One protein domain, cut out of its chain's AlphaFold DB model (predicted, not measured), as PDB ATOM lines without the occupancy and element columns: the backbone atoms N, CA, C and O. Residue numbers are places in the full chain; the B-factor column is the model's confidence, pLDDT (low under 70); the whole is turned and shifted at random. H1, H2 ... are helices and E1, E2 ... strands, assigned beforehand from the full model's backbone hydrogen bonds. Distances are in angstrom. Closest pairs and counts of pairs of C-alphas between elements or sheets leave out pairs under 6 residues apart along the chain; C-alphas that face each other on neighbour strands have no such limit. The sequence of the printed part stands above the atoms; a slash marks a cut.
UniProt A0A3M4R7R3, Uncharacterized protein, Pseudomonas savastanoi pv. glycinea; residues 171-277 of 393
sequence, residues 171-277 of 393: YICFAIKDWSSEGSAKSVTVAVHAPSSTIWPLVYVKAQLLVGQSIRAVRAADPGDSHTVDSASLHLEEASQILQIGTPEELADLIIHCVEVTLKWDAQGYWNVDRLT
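AT A GLANCE: This is residues 171 to 277 of the 393 residues of an uncharacterized protein of Pseudomonas savastanoi pv. glycinea (UniProt A0A3M4R7R3). One antiparallel sheet of five strands is curled like part of a barrel and folded back on itself, E3 and E2 facing E4 and E5 with E1 as the hinge. H1 packs by E2 and E5 at one end, H3 slants over E4 and reaches away from the sheet toward H4, and the tip of the E4 and E5 hairpin lies at the opposite end of the longest axis from H4. The 107 printed residues have five named strands and four named helices, in the order E1 E2 E3 H1 H2 H3 H4 E4 E5; the class is mixed, and the sheet's order is E3 E2 E1 E4 E5. The whole is compact, with a radius of gyration of the C-alphas of 13.5 A and spans of 41 by 30 by 20 A.

HOW THE PARTS SIT: E1, residues 171 to 175, E2, residues 187 to 193, and E3, residues 199 to 206, form a meander, each strand the antiparallel neighbour of the one before. N 191 and O 174 are 2.8 A apart, and N 190 and O 203 are 2.8 A apart, both within hydrogen-bond range. H1, residues 207 to 212, is on the sheet at a height of 8.3 A, over none of its strands, but only just: 2 of its C-alphas fall on E5, residues 271 to 276. The closest C-alphas of H1 and E5 are those of Leu 209 and Leu 276, 7.1 A apart. H2, residues 226 to 230, only grazes the sheet with residues 228 to 229. H3, residues 232 to 245, is over E4, residues 258 to 265, at a height of 6.1 A over the sheet and slantwise at 57 degrees on the local plane, which only just has enough C-alphas, 6. The closest C-alphas of H3 and E4 are those of Ala 232 and Cys 258, 6.7 A apart. H4, residues 248 to 253, is not on the sheet; it touches H3 only at the corner, and only just, with 3 pairs of C-alphas within 8 A, the closest being Ile 242 and Leu 251 at 6.4 A. E4 bends by 54 degrees at residue 262, and its pairing is staggered: residues 258 to 261 pair with E1, N 259 and O 173 being 2.8 A apart, and residues 261 to 265 with E5, N 264 and O 272 being 2.8 A apart. The closest C-alphas of the edge strands E3 and E5 are those of Val 205 and Val 273, 6.1 A apart. In H1, H2, H3 and H4 every O i to N i+4 pair is within hydrogen-bond range.

IN THESE COORDINATES: E1 begins at C-alpha 171 (45.214, 22.263, -45.860). E2 is 18.5 A long, E3 22.4 A, H3 20.0 A and E4 20.8 A. H3 ends at C-alpha 245 (47.540, 6.104, -28.637), and E5 ends at C-alpha 276 (42.151, 13.377, -44.657).

THE WHOLE: The two C-alphas farthest apart are those of Glu 249 and Ala 267, 43.1 A. The printed part has no cut. The links E1 to E2 and H1 to H2 are long; residues 179 to 180 and 217 to 218, one pair in each, are paired antiparallel. The mean pLDDT of the printed part is 81.7, and 12 residues are under 70, among them 266 to 272.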
ATOM      1  N   TYR A 171      45.956  21.087 -46.270       84.94
ATOM      2  CA  TYR A 171      45.214  22.263 -45.860       84.94
ATOM      3  C   TYR A 171      44.573  22.045 -44.503       84.94
ATOM      4  O   TYR A 171      43.936  21.014 -44.269       84.94
ATOM      5  N   ILE A 172      44.699  23.051 -43.640       88.06
ATOM      6  CA  ILE A 172      43.991  23.097 -42.368       88.06
ATOM      7  C   ILE A 172      42.575  23.590 -42.645       88.06
ATOM      8  O   ILE A 172      42.351  24.627 -43.275       88.06
ATOM      9  N   CYS A 173      41.610  22.806 -42.188       90.06
ATOM     10  CA  CYS A 173      40.197  23.075 -42.364       90.06
ATOM     11  C   CYS A 173      39.508  23.210 -41.015       90.06
ATOM     12  O   CYS A 173      39.687  22.355 -40.156       90.06
ATOM     13  N   PHE A 174      38.643  24.207 -40.862       91.62
ATOM     14  CA  PHE A 174      37.862  24.435 -39.646       91.62
ATOM     15  C   PHE A 174      36.400  24.096 -39.883       91.62
ATOM     16  O   PHE A 174      35.799  24.573 -40.848       91.62
ATOM     17  N   ALA A 175      35.792  23.279 -39.027       90.94
ATOM     18  CA  ALA A 175      34.371  22.998 -39.171       90.94
ATOM     19  C   ALA A 175      33.549  24.256 -38.891       90.94
ATOM     20  O   ALA A 175      33.740  24.925 -37.886       90.94
ATOM     21  N   ILE A 176      32.594  24.569 -39.766       89.31
ATOM     22  CA  ILE A 176      31.714  25.738 -39.577       89.31
ATOM     23  C   ILE A 176      30.429  25.397 -38.810       89.31
ATOM     24  O   ILE A 176      29.569  26.256 -38.596       89.31
ATOM     25  N   LYS A 177      30.253  24.117 -38.481       88.62
ATOM     26  CA  LYS A 177      29.114  23.549 -37.767       88.62
ATOM     27  C   LYS A 177      29.568  22.357 -36.951       88.62
ATOM     28  O   LYS A 177      30.420  21.599 -37.407       88.62
ATOM     29  N   ASP A 178      28.889  22.159 -35.830       90.94
ATOM     30  CA  ASP A 178      29.004  20.933 -35.062       90.94
ATOM     31  C   ASP A 178      28.535  19.736 -35.892       90.94
ATOM     32  O   ASP A 178      27.577  19.806 -36.675       90.94
ATOM     33  N   TRP A 179      29.219  18.622 -35.698       92.69
ATOM     34  CA  TRP A 179      28.894  17.344 -36.293       92.69
ATOM     35  C   TRP A 179      29.254  16.217 -35.331       92.69
ATOM     36  O   TRP A 179      30.268  16.276 -34.642       92.69
ATOM     37  N   SER A 180      28.449  15.159 -35.333       88.62
ATOM     38  CA  SER A 180      28.781  13.897 -34.681       88.62
ATOM     39  C   SER A 180      28.450  12.721 -35.593       88.62
ATOM     40  O   SER A 180      27.591  12.820 -36.475       88.62
ATOM     41  N   SER A 181      29.096  11.583 -35.352       81.69
ATOM     42  CA  SER A 181      28.840  10.328 -36.060       81.69
ATOM     43  C   SER A 181      27.425   9.785 -35.844       81.69
ATOM     44  O   SER A 181      26.975   8.940 -36.610       81.69
ATOM     45  N   GLU A 182      26.727  10.259 -34.812       81.94
ATOM     46  CA  GLU A 182      25.322   9.931 -34.542       81.94
ATOM     47  C   GLU A 182      24.349  10.772 -35.388       81.94
ATOM     48  O   GLU A 182      23.169  10.444 -35.505       81.94
ATOM     49  N   GLY A 183      24.832  11.854 -36.007       77.50
ATOM     50  CA  GLY A 183      24.039  12.710 -36.879       77.50
ATOM     51  C   GLY A 183      23.697  12.055 -38.222       77.50
ATOM     52  O   GLY A 183      24.454  11.271 -38.784       77.50
ATOM     53  N   SER A 184      22.567  12.453 -38.814       82.81
ATOM     54  CA  SER A 184      22.132  11.988 -40.145       82.81
ATOM     55  C   SER A 184      22.848  12.680 -41.321       82.81
ATOM     56  O   SER A 184      22.581  12.381 -42.490       82.81
ATOM     57  N   ALA A 185      23.746  13.628 -41.038       86.25
ATOM     58  CA  ALA A 185      24.435  14.425 -42.046       86.25
ATOM     59  C   ALA A 185      25.467  13.590 -42.825       86.25
ATOM     60  O   ALA A 185      26.368  12.982 -42.254       86.25
ATOM     61  N   LYS A 186      25.374  13.614 -44.162       90.12
ATOM     62  CA  LYS A 186      26.292  12.883 -45.060       90.12
ATOM     63  C   LYS A 186      27.667  13.548 -45.205       90.12
ATOM     64  O   LYS A 186      28.611  12.912 -45.680       90.12
ATOM     65  N   SER A 187      27.779  14.819 -44.834       89.56
ATOM     66  CA  SER A 187      29.007  15.602 -44.920       89.56
ATOM     67  C   SER A 187      29.061  16.688 -43.852       89.56
ATOM     68  O   SER A 187      28.033  17.166 -43.369       89.56
ATOM     69  N   VAL A 188      30.284  17.087 -43.527       90.31
ATOM     70  CA  VAL A 188      30.624  18.221 -42.673       90.31
ATOM     71  C   VAL A 188      31.104  19.347 -43.565       90.31
ATOM     72  O   VAL A 188      31.859  19.126 -44.510       90.31
ATOM     73  N   THR A 189      30.628  20.556 -43.298       89.69
ATOM     74  CA  THR A 189      31.084  21.733 -44.032       89.69
ATOM     75  C   THR A 189      32.242  22.366 -43.275       89.69
ATOM     76  O   THR A 189      32.124  22.600 -42.072       89.69
ATOM     77  N   VAL A 190      33.333  22.645 -43.979       90.56
ATOM     78  CA  VAL A 190      34.560  23.197 -43.410       90.56
ATOM     79  C   VAL A 190      35.019  24.428 -44.190       90.56
ATOM     80  O   VAL A 190      34.762  24.544 -45.390       90.56
ATOM     81  N   ALA A 191      35.664  25.359 -43.498       91.00
ATOM     82  CA  ALA A 191      36.368  26.498 -44.063       91.00
ATOM     83  C   ALA A 191      37.837  26.117 -44.260       91.00
ATOM     84  O   ALA A 191      38.467  25.644 -43.318       91.00
ATOM     85  N   VAL A 192      38.368  26.306 -45.462       89.75
ATOM     86  CA  VAL A 192      39.780  26.051 -45.764       89.75
ATOM     87  C   VAL A 192      40.581  27.304 -45.453       89.75
ATOM     88  O   VAL A 192      40.318  28.351 -46.045       89.75
ATOM     89  N   HIS A 193      41.562  27.179 -44.564       87.31
ATOM     90  CA  HIS A 193      42.529  28.230 -44.289       87.31
ATOM     91  C   HIS A 193      43.820  27.935 -45.057       87.31
ATOM     92  O   HIS A 193      44.504  26.943 -44.793       87.31
ATOM     93  N   ALA A 194      44.135  28.780 -46.036       79.00
ATOM     94  CA  ALA A 194      45.398  28.736 -46.761       79.00
ATOM     95  C   ALA A 194      46.264  29.915 -46.283       79.00
ATOM     96  O   ALA A 194      45.795  31.045 -46.378       79.00
ATOM     97  N   PRO A 195      47.512  29.696 -45.818       69.12
ATOM     98  CA  PRO A 195      48.321  30.742 -45.173       69.12
ATOM     99  C   PRO A 195      48.545  32.014 -46.001       69.12
ATOM    100  O   PRO A 195      48.824  33.072 -45.451       69.12
ATOM    101  N   SER A 196      48.467  31.915 -47.328       73.25
ATOM    102  CA  SER A 196      48.665  33.031 -48.255       73.25
ATOM    103  C   SER A 196      47.361  33.661 -48.755       73.25
ATOM    104  O   SER A 196      47.414  34.495 -49.656       73.25
ATOM    105  N   SER A 197      46.201  33.237 -48.243       81.00
ATOM    106  CA  SER A 197      44.894  33.689 -48.717       81.00
ATOM    107  C   SER A 197      44.078  34.359 -47.623       81.00
ATOM    108  O   SER A 197      43.737  33.753 -46.616       81.00
ATOM    109  N   THR A 198      43.627  35.566 -47.932       87.06
ATOM    110  CA  THR A 198      42.668  36.380 -47.175       87.06
ATOM    111  C   THR A 198      41.204  35.967 -47.409       87.06
ATOM    112  O   THR A 198      40.261  36.608 -46.941       87.06
ATOM    113  N   ILE A 199      40.971  34.901 -48.181       89.06
ATOM    114  CA  ILE A 199      39.648  34.348 -48.505       89.06
ATOM    115  C   ILE A 199      39.651  32.858 -48.201       89.06
ATOM    116  O   ILE A 199      40.592  32.150 -48.549       89.06
ATOM    117  N   TRP A 200      38.581  32.376 -47.579       90.94
ATOM    118  CA  TRP A 200      38.520  31.023 -47.041       90.94
ATOM    119  C   TRP A 200      37.429  30.227 -47.767       90.94
ATOM    120  O   TRP A 200      36.234  30.441 -47.516       90.94
ATOM    121  N   PRO A 201      37.786  29.322 -48.696       89.62
ATOM    122  CA  PRO A 201      36.827  28.520 -49.443       89.62
ATOM    123  C   PRO A 201      36.030  27.574 -48.553       89.62
ATOM    124  O   PRO A 201      36.515  27.051 -47.552       89.62
ATOM    125  N   LEU A 202      34.789  27.325 -48.959       89.06
ATOM    126  CA  LEU A 202      33.908  26.356 -48.328       89.06
ATOM    127  C   LEU A 202      34.096  24.983 -48.977       89.06
ATOM    128  O   LEU A 202      33.884  24.827 -50.181       89.06
ATOM    129  N   VAL A 203      34.411  23.976 -48.169       87.38
ATOM    130  CA  VAL A 203      34.615  22.596 -48.617       87.38
ATOM    131  C   VAL A 203      33.720  21.636 -47.841       87.38
ATOM    132  O   VAL A 203      33.341  21.884 -46.697       87.38
ATOM    133  N   TYR A 204      33.343  20.528 -48.480       87.88
ATOM    134  CA  TYR A 204      32.533  19.480 -47.868       87.88
ATOM    135  C   TYR A 204      33.365  18.219 -47.645       87.88
ATOM    136  O   TYR A 204      33.772  17.548 -48.593       87.88
ATOM    137  N   VAL A 205      33.556  17.853 -46.381       87.69
ATOM    138  CA  VAL A 205      34.189  16.596 -45.976       87.69
ATOM    139  C   VAL A 205      33.102  15.535 -45.832       87.69
ATOM    140  O   VAL A 205      32.128  15.729 -45.109       87.69
ATOM    141  N   LYS A 206      33.228  14.393 -46.514       87.25
ATOM    142  CA  LYS A 206      32.267  13.286 -46.364       87.25
ATOM    143  C   LYS A 206      32.346  12.719 -44.945       87.25
ATOM    144  O   LYS A 206      33.427  12.357 -44.494       87.25
ATOM    145  N   ALA A 207      31.197  12.542 -44.293       87.69
ATOM    146  CA  ALA A 207      31.114  11.979 -42.940       87.69
ATOM    147  C   ALA A 207      31.796  10.600 -42.842       87.69
ATOM    148  O   ALA A 207      32.446  10.281 -41.856       87.69
ATOM    149  N   GLN A 208      31.721   9.813 -43.919       80.81
ATOM    150  CA  GLN A 208      32.359   8.499 -44.038       80.81
ATOM    151  C   GLN A 208      33.885   8.548 -43.853       80.81
ATOM    152  O   GLN A 208      34.453   7.616 -43.294       80.81
ATOM    153  N   LEU A 209      34.545   9.624 -44.308       78.31
ATOM    154  CA  LEU A 209      35.993   9.794 -44.160       78.31
ATOM    155  C   LEU A 209      36.364  10.069 -42.698       78.31
ATOM    156  O   LEU A 209      37.309   9.474 -42.197       78.31
ATOM    157  N   LEU A 210      35.583  10.908 -42.007       83.88
ATOM    158  CA  LEU A 210      35.767  11.201 -40.579       83.88
ATOM    159  C   LEU A 210      35.578   9.939 -39.731       83.88
ATOM    160  O   LEU A 210      36.454   9.581 -38.947       83.88
ATOM    161  N   VAL A 211      34.483   9.206 -39.969       80.25
ATOM    162  CA  VAL A 211      34.214   7.920 -39.304       80.25
ATOM    163  C   VAL A 211      35.333   6.912 -39.588       80.25
ATOM    164  O   VAL A 211      35.788   6.225 -38.677       80.25
ATOM    165  N   GLY A 212      35.826   6.855 -40.830       73.94
ATOM    166  CA  GLY A 212      36.960   6.014 -41.219       73.94
ATOM    167  C   GLY A 212      38.284   6.375 -40.534       73.94
ATOM    168  O   GLY A 212      39.174   5.532 -40.470       73.94
ATOM    169  N   GLN A 213      38.421   7.591 -39.999       75.44
ATOM    170  CA  GLN A 213      39.559   8.037 -39.181       75.44
ATOM    171  C   GLN A 213      39.252   8.025 -37.679       75.44
ATOM    172  O   GLN A 213      39.988   8.597 -36.887       75.44
ATOM    173  N   SER A 214      38.178   7.350 -37.256       75.00
ATOM    174  CA  SER A 214      37.741   7.296 -35.852       75.00
ATOM    175  C   SER A 214      37.386   8.655 -35.234       75.00
ATOM    176  O   SER A 214      37.243   8.746 -34.017       75.00
ATOM    177  N   ILE A 215      37.175   9.687 -36.053       83.06
ATOM    178  CA  ILE A 215      36.697  10.993 -35.599       83.06
ATOM    179  C   ILE A 215      35.187  10.885 -35.390       83.06
ATOM    180  O   ILE A 215      34.422  10.705 -36.344       83.06
ATOM    181  N   ARG A 216      34.756  10.967 -34.129       84.06
ATOM    182  CA  ARG A 216      33.346  10.808 -33.734       84.06
ATOM    183  C   ARG A 216      32.590  12.119 -33.640       84.06
ATOM    184  O   ARG A 216      31.382  12.127 -33.853       84.06
ATOM    185  N   ALA A 217      33.284  13.207 -33.339       89.88
ATOM    186  CA  ALA A 217      32.686  14.520 -33.205       89.88
ATOM    187  C   ALA A 217      33.635  15.600 -33.713       89.88
ATOM    188  O   ALA A 217      34.852  15.518 -33.534       89.88
ATOM    189  N   VAL A 218      33.049  16.615 -34.344       91.06
ATOM    190  CA  VAL A 218      33.734  17.849 -34.706       91.06
ATOM    191  C   VAL A 218      32.900  19.032 -34.223       91.06
ATOM    192  O   VAL A 218      31.694  19.065 -34.457       91.06
ATOM    193  N   ARG A 219      33.519  19.998 -33.553       91.62
ATOM    194  CA  ARG A 219      32.889  21.240 -33.105       91.62
ATOM    195  C   ARG A 219      33.127  22.358 -34.110       91.62
ATOM    196  O   ARG A 219      34.174  22.419 -34.748       91.62
ATOM    197  N   ALA A 220      32.161  23.259 -34.222       90.06
ATOM    198  CA  ALA A 220      32.313  24.489 -34.968       90.06
ATOM    199  C   ALA A 220      33.460  25.337 -34.396       90.06
ATOM    200  O   ALA A 220      33.516  25.602 -33.194       90.06
ATOM    201  N   ALA A 221      34.328  25.793 -35.287       88.00
ATOM    202  CA  ALA A 221      35.340  26.805 -35.057       88.00
ATOM    203  C   ALA A 221      34.929  28.087 -35.787       88.00
ATOM    204  O   ALA A 221      34.326  28.032 -36.865       88.00
ATOM    205  N   ASP A 222      35.235  29.239 -35.194       85.31
ATOM    206  CA  ASP A 222      35.007  30.520 -35.847       85.31
ATOM    207  C   ASP A 222      36.182  30.841 -36.787       85.31
ATOM    208  O   ASP A 222      37.295  31.030 -36.305       85.31
ATOM    209  N   PRO A 223      35.964  30.954 -38.111       79.31
ATOM    210  CA  PRO A 223      37.025  31.313 -39.051       79.31
ATOM    211  C   PRO A 223      37.629  32.707 -38.830       79.31
ATOM    212  O   PRO A 223      38.664  33.009 -39.399       79.31
ATOM    213  N   GLY A 224      36.954  33.586 -38.085       78.12
ATOM    214  CA  GLY A 224      37.438  34.941 -37.806       78.12
ATOM    215  C   GLY A 224      38.223  35.061 -36.500       78.12
ATOM    216  O   GLY A 224      38.647  36.162 -36.161       78.12
ATOM    217  N   ASP A 225      38.366  33.973 -35.741       83.75
ATOM    218  CA  ASP A 225      39.101  33.971 -34.478       83.75
ATOM    219  C   ASP A 225      40.580  33.650 -34.722       83.75
ATOM    220  O   ASP A 225      40.939  32.519 -35.058       83.75
ATOM    221  N   SER A 226      41.445  34.648 -34.528       80.94
ATOM    222  CA  SER A 226      42.889  34.508 -34.735       80.94
ATOM    223  C   SER A 226      43.506  33.453 -33.817       80.94
ATOM    224  O   SER A 226      44.388  32.718 -34.247       80.94
ATOM    225  N   HIS A 227      42.997  33.296 -32.588       83.50
ATOM    226  CA  HIS A 227      43.503  32.277 -31.667       83.50
ATOM    227  C   HIS A 227      43.278  30.868 -32.202       83.50
ATOM    228  O   HIS A 227      44.164  30.024 -32.095       83.50
ATOM    229  N   THR A 228      42.117  30.632 -32.813       81.75
ATOM    230  CA  THR A 228      41.778  29.341 -33.414       81.75
ATOM    231  C   THR A 228      42.727  28.987 -34.566       81.75
ATOM    232  O   THR A 228      43.046  27.814 -34.760       81.75
ATOM    233  N   VAL A 229      43.210  29.988 -35.310       83.62
ATOM    234  CA  VAL A 229      44.202  29.803 -36.379       83.62
ATOM    235  C   VAL A 229      45.585  29.519 -35.804       83.62
ATOM    236  O   VAL A 229      46.220  28.540 -36.201       83.62
ATOM    237  N   ASP A 230      46.023  30.330 -34.844       86.06
ATOM    238  CA  ASP A 230      47.359  30.243 -34.247       86.06
ATOM    239  C   ASP A 230      47.589  28.909 -33.521       86.06
ATOM    240  O   ASP A 230      48.686  28.352 -33.556       86.06
ATOM    241  N   SER A 231      46.550  28.358 -32.885       85.88
ATOM    242  CA  SER A 231      46.631  27.098 -32.139       85.88
ATOM    243  C   SER A 231      46.307  25.854 -32.974       85.88
ATOM    244  O   SER A 231      46.338  24.742 -32.445       85.88
ATOM    245  N   ALA A 232      45.966  26.001 -34.259       87.19
ATOM    246  CA  ALA A 232      45.429  24.903 -35.062       87.19
ATOM    247  C   ALA A 232      46.395  23.717 -35.178       87.19
ATOM    248  O   ALA A 232      45.982  22.573 -35.003       87.19
ATOM    249  N   SER A 233      47.682  23.982 -35.422       83.88
ATOM    250  CA  SER A 233      48.704  22.933 -35.523       83.88
ATOM    251  C   SER A 233      48.833  22.136 -34.226       83.88
ATOM    252  O   SER A 233      48.864  20.911 -34.268       83.88
ATOM    253  N   LEU A 234      48.821  22.816 -33.076       85.19
ATOM    254  CA  LEU A 234      48.896  22.165 -31.768       85.19
ATOM    255  C   LEU A 234      47.668  21.280 -31.519       85.19
ATOM    256  O   LEU A 234      47.806  20.116 -31.159       85.19
ATOM    257  N   HIS A 235      46.465  21.792 -31.784       86.62
ATOM    258  CA  HIS A 235      45.234  21.017 -31.620       86.62
ATOM    259  C   HIS A 235      45.174  19.798 -32.552       86.62
ATOM    260  O   HIS A 235      44.656  18.748 -32.168       86.62
ATOM    261  N   LEU A 236      45.706  19.916 -33.774       86.31
ATOM    262  CA  LEU A 236      45.840  18.787 -34.694       86.31
ATOM    263  C   LEU A 236      46.823  17.742 -34.160       86.31
ATOM    264  O   LEU A 236      46.540  16.548 -34.253       86.31
ATOM    265  N   GLU A 237      47.952  18.162 -33.589       82.81
ATOM    266  CA  GLU A 237      48.938  17.269 -32.974       82.81
ATOM    267  C   GLU A 237      48.376  16.542 -31.744       82.81
ATOM    268  O   GLU A 237      48.517  15.324 -31.636       82.81
ATOM    269  N   GLU A 238      47.668  17.245 -30.862       85.62
ATOM    270  CA  GLU A 238      47.009  16.655 -29.691       85.62
ATOM    271  C   GLU A 238      45.928  15.650 -30.104       85.62
ATOM    272  O   GLU A 238      45.925  14.498 -29.659       85.62
ATOM    273  N   ALA A 239      45.040  16.042 -31.026       87.00
ATOM    274  CA  ALA A 239      44.029  15.141 -31.567       87.00
ATOM    275  C   ALA A 239      44.672  13.934 -32.264       87.00
ATOM    276  O   ALA A 239      44.169  12.815 -32.164       87.00
ATOM    277  N   SER A 240      45.811  14.140 -32.928       78.81
ATOM    278  CA  SER A 240      46.618  13.076 -33.519       78.81
ATOM    279  C   SER A 240      47.131  12.091 -32.500       78.81
ATOM    280  O   SER A 240      46.987  10.884 -32.701       78.81
ATOM    281  N   GLN A 241      47.679  12.583 -31.399       77.19
ATOM    282  CA  GLN A 241      48.170  11.743 -30.325       77.19
ATOM    283  C   GLN A 241      47.035  10.924 -29.698       77.19
ATOM    284  O   GLN A 241      47.170   9.707 -29.576       77.19
ATOM    285  N   ILE A 242      45.893  11.547 -29.389       82.06
ATOM    286  CA  ILE A 242      44.733  10.847 -28.815       82.06
ATOM    287  C   ILE A 242      44.195   9.794 -29.794       82.06
ATOM    288  O   ILE A 242      43.963   8.651 -29.409       82.06
ATOM    289  N   LEU A 243      44.063  10.128 -31.081       76.94
ATOM    290  CA  LEU A 243      43.627   9.173 -32.105       76.94
ATOM    291  C   LEU A 243      44.599   7.991 -32.260       76.94
ATOM    292  O   LEU A 243      44.155   6.867 -32.513       76.94
ATOM    293  N   GLN A 244      45.905   8.230 -32.112       70.56
ATOM    294  CA  GLN A 244      46.954   7.220 -32.269       70.56
ATOM    295  C   GLN A 244      47.134   6.311 -31.058       70.56
ATOM    296  O   GLN A 244      47.325   5.117 -31.248       70.56
ATOM    297  N   ILE A 245      47.140   6.850 -29.841       66.38
ATOM    298  CA  ILE A 245      47.540   6.104 -28.637       66.38
ATOM    299  C   ILE A 245      46.662   6.386 -27.414       66.38
ATOM    300  O   ILE A 245      46.959   5.866 -26.340       66.38
ATOM    301  N   GLY A 246      45.606   7.189 -27.558       66.75
ATOM    302  CA  GLY A 246      44.734   7.560 -26.449       66.75
ATOM    303  C   GLY A 246      43.962   6.378 -25.865       66.75
ATOM    304  O   GLY A 246      43.709   5.366 -26.533       66.75
ATOM    305  N   THR A 247      43.577   6.508 -24.598       75.44
ATOM    306  CA  THR A 247      42.726   5.541 -23.901       75.44
ATOM    307  C   THR A 247      41.314   5.503 -24.509       75.44
ATOM    308  O   THR A 247      40.911   6.420 -25.232       75.44
ATOM    309  N   PRO A 248      40.514   4.449 -24.251       74.31
ATOM    310  CA  PRO A 248      39.115   4.412 -24.679       74.31
ATOM    311  C   PRO A 248      38.298   5.622 -24.211       74.31
ATOM    312  O   PRO A 248      37.430   6.079 -24.952       74.31
ATOM    313  N   GLU A 249      38.586   6.134 -23.016       79.62
ATOM    314  CA  GLU A 249      37.960   7.324 -22.443       79.62
ATOM    315  C   GLU A 249      38.385   8.588 -23.201       79.62
ATOM    316  O   GLU A 249      37.528   9.318 -23.691       79.62
ATOM    317  N   GLU A 250      39.690   8.793 -23.415       82.12
ATOM    318  CA  GLU A 250      40.208   9.933 -24.189       82.12
ATOM    319  C   GLU A 250      39.662   9.941 -25.624       82.12
ATOM    320  O   GLU A 250      39.317  10.988 -26.165       82.12
ATOM    321  N   LEU A 251      39.522   8.764 -26.240       78.62
ATOM    322  CA  LEU A 251      38.918   8.606 -27.563       78.62
ATOM    323  C   LEU A 251      37.407   8.878 -27.575       78.62
ATOM    324  O   LEU A 251      36.880   9.310 -28.603       78.62
ATOM    325  N   ALA A 252      36.697   8.560 -26.491       79.50
ATOM    326  CA  ALA A 252      35.267   8.825 -26.369       79.50
ATOM    327  C   ALA A 252      34.987  10.322 -26.180       79.50
ATOM    328  O   ALA A 252      34.014  10.827 -26.740       79.50
ATOM    329  N   ASP A 253      35.878  11.010 -25.468       86.06
ATOM    330  CA  ASP A 253      35.776  12.436 -25.158       86.06
ATOM    331  C   ASP A 253      36.447  13.339 -26.210       86.06
ATOM    332  O   ASP A 253      36.317  14.565 -26.156       86.06
ATOM    333  N   LEU A 254      37.138  12.761 -27.202       87.62
ATOM    334  CA  LEU A 254      37.815  13.519 -28.251       87.62
ATOM    335  C   LEU A 254      36.817  14.286 -29.134       87.62
ATOM    336  O   LEU A 254      36.111  13.713 -29.971       87.62
ATOM    337  N   ILE A 255      36.849  15.614 -29.016       87.25
ATOM    338  CA  ILE A 255      36.127  16.546 -29.884       87.25
ATOM    339  C   ILE A 255      37.145  17.428 -30.601       87.25
ATOM    340  O   ILE A 255      37.848  18.225 -29.986       87.25
ATOM    341  N   ILE A 256      37.189  17.316 -31.924       89.25
ATOM    342  CA  ILE A 256      38.116  18.081 -32.764       89.25
ATOM    343  C   ILE A 256      37.376  19.300 -33.342       89.25
ATOM    344  O   ILE A 256      36.165  19.265 -33.470       89.25
ATOM    345  N   HIS A 257      38.038  20.395 -33.703       87.69
ATOM    346  CA  HIS A 257      37.401  21.529 -34.412       87.69
ATOM    347  C   HIS A 257      38.093  21.881 -35.739       87.69
ATOM    348  O   HIS A 257      37.514  22.567 -36.587       87.69
ATOM    349  N   CYS A 258      39.306  21.367 -35.947       89.00
ATOM    350  CA  CYS A 258      40.084  21.507 -37.167       89.00
ATOM    351  C   CYS A 258      40.568  20.142 -37.684       89.00
ATOM    352  O   CYS A 258      40.807  19.221 -36.916       89.00
ATOM    353  N   VAL A 259      40.691  19.979 -38.996       88.75
ATOM    354  CA  VAL A 259      41.187  18.742 -39.624       88.75
ATOM    355  C   VAL A 259      42.170  19.077 -40.735       88.75
ATOM    356  O   VAL A 259      42.024  20.104 -41.399       88.75
ATOM    357  N   GLU A 260      43.141  18.198 -40.971       86.75
ATOM    358  CA  GLU A 260      44.052  18.310 -42.111       86.75
ATOM    359  C   GLU A 260      43.514  17.503 -43.304       86.75
ATOM    360  O   GLU A 260      43.101  16.344 -43.159       86.75
ATOM    361  N   VAL A 261      43.478  18.108 -44.495       84.06
ATOM    362  CA  VAL A 261      42.946  17.468 -45.711       84.06
ATOM    363  C   VAL A 261      43.841  17.687 -46.930       84.06
ATOM    364  O   VAL A 261      44.497  18.719 -47.063       84.06
ATOM    365  N   THR A 262      43.789  16.755 -47.886       81.19
ATOM    366  CA  THR A 262      44.226  16.994 -49.271       81.19
ATOM    367  C   THR A 262      43.025  17.397 -50.111       81.19
ATOM    368  O   THR A 262      42.016  16.683 -50.163       81.19
ATOM    369  N   LEU A 263      43.157  18.519 -50.813       79.94
ATOM    370  CA  LEU A 263      42.156  19.004 -51.752       79.94
ATOM    371  C   LEU A 263      42.566  18.687 -53.188       79.94
ATOM    372  O   LEU A 263      43.740  18.756 -53.549       79.94
ATOM    373  N   LYS A 264      41.573  18.381 -54.019       74.88
ATOM    374  CA  LYS A 264      41.718  18.267 -55.465       74.88
ATOM    375  C   LYS A 264      40.694  19.169 -56.138       74.88
ATOM    376  O   LYS A 264      39.499  19.072 -55.856       74.88
ATOM    377  N   TRP A 265      41.169  20.022 -57.038       70.56
ATOM    378  CA  TRP A 265      40.292  20.789 -57.913       70.56
ATOM    379  C   TRP A 265      39.560  19.856 -58.867       70.56
ATOM    380  O   TRP A 265      40.174  18.975 -59.478       70.56
ATOM    381  N   ASP A 266      38.252  20.031 -58.991       62.81
ATOM    382  CA  ASP A 266      37.454  19.305 -59.962       62.81
ATOM    383  C   ASP A 266      37.139  20.138 -61.207       62.81
ATOM    384  O   ASP A 266      37.205  21.366 -61.227       62.81
ATOM    385  N   ALA A 267      36.785  19.438 -62.286       51.62
ATOM    386  CA  ALA A 267      36.463  20.051 -63.572       51.62
ATOM    387  C   ALA A 267      35.190  20.920 -63.542       51.62
ATOM    388  O   ALA A 267      34.901  21.610 -64.515       51.62
ATOM    389  N   GLN A 268      34.417  20.880 -62.454       56.22
ATOM    390  CA  GLN A 268      33.210  21.684 -62.264       56.22
ATOM    391  C   GLN A 268      33.488  22.972 -61.476       56.22
ATOM    392  O   GLN A 268      32.572  23.761 -61.245       56.22
ATOM    393  N   GLY A 269      34.748  23.211 -61.110       54.66
ATOM    394  CA  GLY A 269      35.168  24.404 -60.399       54.66
ATOM    395  C   GLY A 269      35.001  24.312 -58.884       54.66
ATOM    396  O   GLY A 269      34.865  25.344 -58.222       54.66
ATOM    397  N   TYR A 270      34.959  23.097 -58.334       62.38
ATOM    398  CA  TYR A 270      34.835  22.854 -56.904       62.38
ATOM    399  C   TYR A 270      36.080  22.179 -56.329       62.38
ATOM    400  O   TYR A 270      36.768  21.384 -56.971       62.38
ATOM    401  N   TRP A 271      36.332  22.470 -55.057       68.88
ATOM    402  CA  TRP A 271      37.310  21.762 -54.246       68.88
ATOM    403  C   TRP A 271      36.682  20.481 -53.699       68.88
ATOM    404  O   TRP A 271      35.795  20.528 -52.843       68.88
ATOM    405  N   ASN A 272      37.159  19.336 -54.178       68.50
ATOM    406  CA  ASN A 272      36.826  18.045 -53.596       68.50
ATOM    407  C   ASN A 272      37.885  17.637 -52.576       68.50
ATOM    408  O   ASN A 272      39.083  17.809 -52.791       68.50
ATOM    409  N   VAL A 273      37.427  17.053 -51.471       75.38
ATOM    410  CA  VAL A 273      38.309  16.397 -50.505       75.38
ATOM    411  C   VAL A 273      38.703  15.044 -51.078       75.38
ATOM    412  O   VAL A 273      37.841  14.188 -51.284       75.38
ATOM    413  N   ASP A 274      39.996  14.864 -51.333       67.38
ATOM    414  CA  ASP A 274      40.554  13.598 -51.810       67.38
ATOM    415  C   ASP A 274      40.748  12.628 -50.635       67.38
ATOM    416  O   ASP A 274      40.314  11.477 -50.680       67.38
ATOM    417  N   ARG A 275      41.319  13.128 -49.529       70.50
ATOM    418  CA  ARG A 275      41.521  12.384 -48.277       70.50
ATOM    419  C   ARG A 275      41.777  13.312 -47.088       70.50
ATOM    420  O   ARG A 275      42.154  14.467 -47.270       70.50
ATOM    421  N   LEU A 276      41.617  12.776 -45.882       72.62
ATOM    422  CA  LEU A 276      42.151  13.377 -44.657       72.62
ATOM    423  C   LEU A 276      43.653  13.077 -44.590       72.62
ATOM    424  O   LEU A 276      44.066  11.952 -44.888       72.62
ATOM    425  N   THR A 277      44.476  14.060 -44.245       64.81
ATOM    426  CA  THR A 277      45.934  13.900 -44.184       64.81
ATOM    427  C   THR A 277      46.397  13.724 -42.749       64.81
ATOM    428  O   THR A 277      47.061  14.565 -42.181       64.81
TER     429      THR A 277